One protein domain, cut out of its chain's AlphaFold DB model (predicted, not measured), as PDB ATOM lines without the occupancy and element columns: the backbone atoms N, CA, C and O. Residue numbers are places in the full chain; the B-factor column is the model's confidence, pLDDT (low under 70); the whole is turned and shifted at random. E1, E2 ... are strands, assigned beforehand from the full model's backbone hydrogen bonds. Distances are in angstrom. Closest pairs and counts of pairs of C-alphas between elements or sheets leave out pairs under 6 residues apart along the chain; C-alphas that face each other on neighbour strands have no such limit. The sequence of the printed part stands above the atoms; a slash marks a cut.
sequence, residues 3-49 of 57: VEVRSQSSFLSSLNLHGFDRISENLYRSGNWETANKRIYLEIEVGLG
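Overview. This is residues 3 to 49 of the 57 residues of an uncharacterized protein of Candidatus Marinimicrobia bacterium (UniProt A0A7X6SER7). A twisted sheet of four strands, E3, E4, E1 and E5, makes a short rod, with the long parallel strands E1 and E5 side by side and the hairpin of E3 and E4 beside E1. Strand E2 runs back over one face of this sheet as a separate strand and pairs with no named strand. The printed part has 47 residues, with no named helix and five named strands, E1 to E5 in order along the chain; the sheet is mixed, its order E3, E4, E1, E5, and the class is all strand. The whole is only just compact, close to loose, with a radius of gyration of the C-alphas of 11.4 A and spans of 35 by 16 by 15 A.

Along the chain. E1, residues 3 to 9, begins at C-alpha 3 (-19.886, -34.013, 18.347) and is 18.6 A long. E2, residues 13 to 18, is 16.4 A long. E3 is residues 20 to 24 and E4 residues 27 to 30. E5, residues 39 to 46, is 22.8 A long and ends at C-alpha 46 (-27.442, -51.145, 21.250).

Arrangement. E1 and E5 are parallel at 12 degrees, with N 6 and O 42 2.8 A apart, within hydrogen-bond range. E4 and E1 are antiparallel at 150 degrees, with N 5 and O 28 2.8 A apart. E3 and E4 form an antiparallel hairpin, with N 21 and O 29 2.8 A apart. E3 and E5 are edge strands and are apart. The closest C-alphas of E2 and E5, those of Ser 13 and Val 46, are 6.2 A apart. E2 and E3 meet only through their link.

Size, cuts and confidence. The two C-alphas farthest apart, those of Leu 12 and Asn 37, are 36.0 A apart. The printed part has no cut and no long link. Residues 9 to 12 have pLDDT under 70.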
ATOM      1  N   VAL A   3     -19.635 -32.640  17.918       95.75
ATOM      2  CA  VAL A   3     -19.886 -34.013  18.347       95.75
ATOM      3  C   VAL A   3     -19.883 -34.937  17.132       95.75
ATOM      4  O   VAL A   3     -20.520 -34.634  16.128       95.75
ATOM      5  N   GLU A   4     -19.176 -36.062  17.230       96.50
ATOM      6  CA  GLU A   4     -19.262 -37.188  16.296       96.50
ATOM      7  C   GLU A   4     -19.865 -38.386  17.030       96.50
ATOM      8  O   GLU A   4     -19.403 -38.754  18.110       96.50
ATOM      9  N   VAL A   5     -20.889 -38.990  16.436       94.75
ATOM     10  CA  VAL A   5     -21.539 -40.200  16.937       94.75
ATOM     11  C   VAL A   5     -21.263 -41.333  15.963       94.75
ATOM     12  O   VAL A   5     -21.572 -41.239  14.773       94.75
ATOM     13  N   ARG A   6     -20.700 -42.418  16.489       94.12
ATOM     14  CA  ARG A   6     -20.604 -43.711  15.822       94.12
ATOM     15  C   ARG A   6     -21.627 -44.650  16.425       94.12
ATOM     16  O   ARG A   6     -21.648 -44.837  17.637       94.12
ATOM     17  N   SER A   7     -22.475 -45.229  15.586       88.81
ATOM     18  CA  SER A   7     -23.531 -46.128  16.049       88.81
ATOM     19  C   SER A   7     -23.391 -47.515  15.453       88.81
ATOM     20  O   SER A   7     -23.326 -47.655  14.235       88.81
ATOM     21  N   GLN A   8     -23.452 -48.537  16.294       83.19
ATOM     22  CA  GLN A   8     -23.699 -49.910  15.876       83.19
ATOM     23  C   GLN A   8     -25.065 -50.322  16.427       83.19
ATOM     24  O   GLN A   8     -25.275 -50.400  17.637       83.19
ATOM     25  N   SER A   9     -26.032 -50.507  15.529       69.88
ATOM     26  CA  SER A   9     -27.411 -50.857  15.886       69.88
ATOM     27  C   SER A   9     -27.787 -52.207  15.288       69.88
ATOM     28  O   SER A   9     -27.360 -52.559  14.188       69.88
ATOM     29  N   SER A  10     -28.558 -52.984  16.045       68.19
ATOM     30  CA  SER A  10     -29.200 -54.201  15.554       68.19
ATOM     31  C   SER A  10     -30.565 -53.846  14.946       68.19
ATOM     32  O   SER A  10     -31.106 -52.775  15.206       68.19
ATOM     33  N   PHE A  11     -31.175 -54.761  14.187       61.47
ATOM     34  CA  PHE A  11     -32.544 -54.585  13.671       61.47
ATOM     35  C   PHE A  11     -33.579 -54.253  14.768       61.47
ATOM     36  O   PHE A  11     -34.601 -53.634  14.483       61.47
ATOM     37  N   LEU A  12     -33.332 -54.666  16.016       60.31
ATOM     38  CA  LEU A  12     -34.245 -54.462  17.143       60.31
ATOM     39  C   LEU A  12     -33.959 -53.184  17.943       60.31
ATOM     40  O   LEU A  12     -34.545 -53.000  19.016       60.31
ATOM     41  N   SER A  13     -33.058 -52.321  17.471       81.31
ATOM     42  CA  SER A  13     -32.815 -51.026  18.092       81.31
ATOM     43  C   SER A  13     -33.247 -49.856  17.219       81.31
ATOM     44  O   SER A  13     -33.177 -49.886  15.993       81.31
ATOM     45  N   SER A  14     -33.745 -48.813  17.883       82.25
ATOM     46  CA  SER A  14     -34.114 -47.548  17.250       82.25
ATOM     47  C   SER A  14     -33.177 -46.451  17.737       82.25
ATOM     48  O   SER A  14     -33.056 -46.235  18.946       82.25
ATOM     49  N   LEU A  15     -32.550 -45.743  16.804       86.25
ATOM     50  CA  LEU A  15     -31.648 -44.640  17.099       86.25
ATOM     51  C   LEU A  15     -32.196 -43.350  16.492       86.25
ATOM     52  O   LEU A  15     -32.283 -43.232  15.270       86.25
ATOM     53  N   ASN A  16     -32.518 -42.384  17.351       88.94
ATOM     54  CA  ASN A  16     -32.930 -41.042  16.948       88.94
ATOM     55  C   ASN A  16     -31.830 -40.046  17.326       88.94
ATOM     56  O   ASN A  16     -31.514 -39.880  18.505       88.94
ATOM     57  N   LEU A  17     -31.229 -39.401  16.323       90.06
ATOM     58  CA  LEU A  17     -30.186 -38.387  16.503       90.06
ATOM     59  C   LEU A  17     -30.681 -37.047  15.956       90.06
ATOM     60  O   LEU A  17     -30.730 -36.841  14.743       90.06
ATOM     61  N   HIS A  18     -31.038 -36.129  16.847       92.06
ATOM     62  CA  HIS A  18     -31.503 -34.792  16.490       92.06
ATOM     63  C   HIS A  18     -30.355 -33.781  16.531       92.06
ATOM     64  O   HIS A  18     -29.558 -33.771  17.470       92.06
ATOM     65  N   GLY A  19     -30.286 -32.912  15.518       90.88
ATOM     66  CA  GLY A  19     -29.212 -31.918  15.387       90.88
ATOM     67  C   GLY A  19     -27.903 -32.481  14.820       90.88
ATOM     68  O   GLY A  19     -26.864 -31.827  14.912       90.88
ATOM     69  N   PHE A  20     -27.952 -33.684  14.239       93.88
ATOM     70  CA  PHE A  20     -26.820 -34.328  13.589       93.88
ATOM     71  C   PHE A  20     -27.079 -34.558  12.105       93.88
ATOM     72  O   PHE A  20     -28.150 -35.018  11.711       93.88
ATOM     73  N   ASP A  21     -26.041 -34.342  11.309       93.94
ATOM     74  CA  ASP A  21     -25.994 -34.725   9.909       93.94
ATOM     75  C   ASP A  21     -25.402 -36.131   9.777       93.94
ATOM     76  O   ASP A  21     -24.371 -36.457  10.379       93.94
ATOM     77  N   ARG A  22     -26.043 -36.981   8.969       93.50
ATOM     78  CA  ARG A  22     -25.525 -38.315   8.645       93.50
ATOM     79  C   ARG A  22     -24.443 -38.203   7.576       93.50
ATOM     80  O   ARG A  22     -24.714 -37.792   6.453       93.50
ATOM     81  N   ILE A  23     -23.230 -38.621   7.920       95.81
ATOM     82  CA  ILE A  23     -22.049 -38.566   7.047       95.81
ATOM     83  C   ILE A  23     -21.846 -39.894   6.317       95.81
ATOM     84  O   ILE A  23     -21.494 -39.924   5.141       95.81
ATOM     85  N   SER A  24     -22.066 -41.007   7.018       92.88
ATOM     86  CA  SER A  24     -22.050 -42.353   6.446       92.88
ATOM     87  C   SER A  24     -22.986 -43.272   7.228       92.88
ATOM     88  O   SER A  24     -23.720 -42.810   8.101       92.88
ATOM     89  N   GLU A  25     -22.992 -44.570   6.905       87.75
ATOM     90  CA  GLU A  25     -23.983 -45.516   7.420       87.75
ATOM     91  C   GLU A  25     -24.152 -45.461   8.949       87.75
ATOM     92  O   GLU A  25     -25.277 -45.422   9.447       87.75
ATOM     93  N   ASN A  26     -23.027 -45.336   9.652       91.25
ATOM     94  CA  ASN A  26     -22.915 -45.397  11.106       91.25
ATOM     95  C   ASN A  26     -22.213 -44.172  11.697       91.25
ATOM     96  O   ASN A  26     -21.701 -44.248  12.810       91.25
ATOM     97  N   LEU A  27     -22.113 -43.074  10.942       94.50
ATOM     98  CA  LEU A  27     -21.355 -41.893  11.336       94.50
ATOM     99  C   LEU A  27     -22.209 -40.641  11.210       94.50
ATOM    100  O   LEU A  27     -22.658 -40.297  10.114       94.50
ATOM    101  N   TYR A  28     -22.352 -39.931  12.319       95.31
ATOM    102  CA  TYR A  28     -23.138 -38.711  12.415       95.31
ATOM    103  C   TYR A  28     -22.304 -37.610  13.053       95.31
ATOM    104  O   TYR A  28     -21.476 -37.885  13.921       95.31
ATOM    105  N   ARG A  29     -22.502 -36.364  12.625       96.56
ATOM    106  CA  ARG A  29     -21.754 -35.212  13.140       96.56
ATOM    107  C   ARG A  29     -22.665 -34.020  13.378       96.56
ATOM    108  O   ARG A  29     -23.625 -33.832  12.643       96.56
ATOM    109  N   SER A  30     -22.366 -33.221  14.396       95.31
ATOM    110  CA  SER A  30     -23.022 -31.925  14.578       95.31
ATOM    111  C   SER A  30     -22.678 -30.990  13.413       95.31
ATOM    112  O   SER A  30     -21.566 -31.041  12.879       95.31
ATOM    113  N   GLY A  31     -23.596 -30.094  13.043       94.00
ATOM    114  CA  GLY A  31     -23.426 -29.225  11.865       94.00
ATOM    115  C   GLY A  31     -22.192 -28.304  11.911       94.00
ATOM    116  O   GLY A  31     -21.677 -27.886  10.879       94.00
ATOM    117  N   ASN A  32     -21.656 -28.027  13.103       94.06
ATOM    118  CA  ASN A  32     -20.463 -27.201  13.323       94.06
ATOM    119  C   ASN A  32     -19.128 -27.988  13.296       94.06
ATOM    120  O   ASN A  32     -18.092 -27.470  13.724       94.06
ATOM    121  N   TRP A  33     -19.124 -29.243  12.831       94.69
ATOM    122  CA  TRP A  33     -17.971 -30.147  12.930       94.69
ATOM    123  C   TRP A  33     -16.662 -29.603  12.346       94.69
ATOM    124  O   TRP A  33     -15.606 -29.719  12.977       94.69
ATOM    125  N   GLU A  34     -16.724 -28.994  11.162       93.19
ATOM    126  CA  GLU A  34     -15.535 -28.518  10.444       93.19
ATOM    127  C   GLU A  34     -14.891 -27.290  11.107       93.19
ATOM    128  O   GLU A  34     -13.684 -27.079  10.995       93.19
ATOM    129  N   THR A  35     -15.670 -26.488  11.838       95.06
ATOM    130  CA  THR A  35     -15.219 -25.211  12.420       95.06
ATOM    131  C   THR A  35     -14.931 -25.293  13.920       95.06
ATOM    132  O   THR A  35     -14.331 -24.380  14.492       95.06
ATOM    133  N   ALA A  36     -15.331 -26.374  14.593       95.06
ATOM    134  CA  ALA A  36     -15.177 -26.497  16.035       95.06
ATOM    135  C   ALA A  36     -13.747 -26.872  16.472       95.06
ATOM    136  O   ALA A  36     -13.218 -27.929  16.132       95.06
ATOM    137  N   ASN A  37     -13.180 -26.063  17.374       94.88
ATOM    138  CA  ASN A  37     -11.861 -26.307  17.980       94.88
ATOM    139  C   ASN A  37     -11.832 -27.442  19.021       94.88
ATOM    140  O   ASN A  37     -10.764 -27.929  19.378       94.88
ATOM    141  N   LYS A  38     -12.992 -27.836  19.557       96.56
ATOM    142  CA  LYS A  38     -13.132 -28.903  20.566       96.56
ATOM    143  C   LYS A  38     -14.159 -29.915  20.086       96.56
ATOM    144  O   LYS A  38     -15.199 -29.501  19.569       96.56
ATOM    145  N   ARG A  39     -13.878 -31.202  20.295       95.50
ATOM    146  CA  ARG A  39     -14.672 -32.320  19.773       95.50
ATOM    147  C   ARG A  39     -14.990 -33.340  20.865       95.50
ATOM    148  O   ARG A  39     -14.132 -33.624  21.698       95.50
ATOM    149  N   ILE A  40     -16.203 -33.879  20.827       94.88
ATOM    150  CA  ILE A  40     -16.662 -35.029  21.610       94.88
ATOM    151  C   ILE A  40     -16.886 -36.186  20.638       94.88
ATOM    152  O   ILE A  40     -17.454 -35.996  19.565       94.88
ATOM    153  N   TYR A  41     -16.451 -37.377  21.032       95.94
ATOM    154  CA  TYR A  41     -16.661 -38.609  20.283       95.94
ATOM    155  C   TYR A  41     -17.522 -39.546  21.126       95.94
ATOM    156  O   TYR A  41     -17.189 -39.813  22.281       95.94
ATOM    157  N   LEU A  42     -18.631 -40.010  20.558       93.81
ATOM    158  CA  LEU A  42     -19.570 -40.940  21.177       93.81
ATOM    159  C   LEU A  42     -19.612 -42.215  20.341       93.81
ATOM    160  O   LEU A  42     -19.810 -42.153  19.131       93.81
ATOM    161  N   GLU A  43     -19.463 -43.360  20.993       93.81
ATOM    162  CA  GLU A  43     -19.701 -44.668  20.391       93.81
ATOM    163  C   GLU A  43     -20.862 -45.335  21.124       93.81
ATOM    164  O   GLU A  43     -20.884 -45.386  22.355       93.81
ATOM    165  N   ILE A  44     -21.863 -45.765  20.362       90.19
ATOM    166  CA  ILE A  44     -23.121 -46.286  20.889       90.19
ATOM    167  C   ILE A  44     -23.373 -47.638  20.249       90.19
ATOM    168  O   ILE A  44     -23.545 -47.737  19.035       90.19
ATOM    169  N   GLU A  45     -23.451 -48.663  21.087       89.88
ATOM    170  CA  GLU A  45     -23.825 -50.010  20.687       89.88
ATOM    171  C   GLU A  45     -25.099 -50.414  21.427       89.88
ATOM    172  O   GLU A  45     -25.147 -50.411  22.658       89.88
ATOM    173  N   VAL A  46     -26.156 -50.730  20.675       85.69
ATOM    174  CA  VAL A  46     -27.442 -51.145  21.250       85.69
ATOM    175  C   VAL A  46     -27.950 -52.383  20.537       85.69
ATOM    176  O   VAL A  46     -28.387 -52.328  19.383       85.69
ATOM    177  N   GLY A  47     -27.944 -53.498  21.268       82.31
ATOM    178  CA  GLY A  47     -28.510 -54.765  20.813       82.31
ATOM    179  C   GLY A  47     -30.042 -54.786  20.843       82.31
ATOM    180  O   GLY A  47     -30.654 -55.260  19.891       82.31
ATOM    181  N   LEU A  48     -30.666 -54.255  21.899       86.44
ATOM    182  CA  LEU A  48     -32.122 -54.174  22.053       86.44
ATOM    183  C   LEU A  48     -32.488 -52.888  22.799       86.44
ATOM    184  O   LEU A  48     -31.957 -52.641  23.881       86.44
ATOM    185  N   GLY A  49     -33.408 -52.099  22.248       86.75
ATOM    186  CA  GLY A  49     -33.917 -50.888  22.893       86.75
ATOM    187  C   GLY A  49     -33.742 -49.625  22.058       86.75
ATOM    188  O   GLY A  49     -33.411 -49.674  20.875       86.75
TER     189      GLY A  49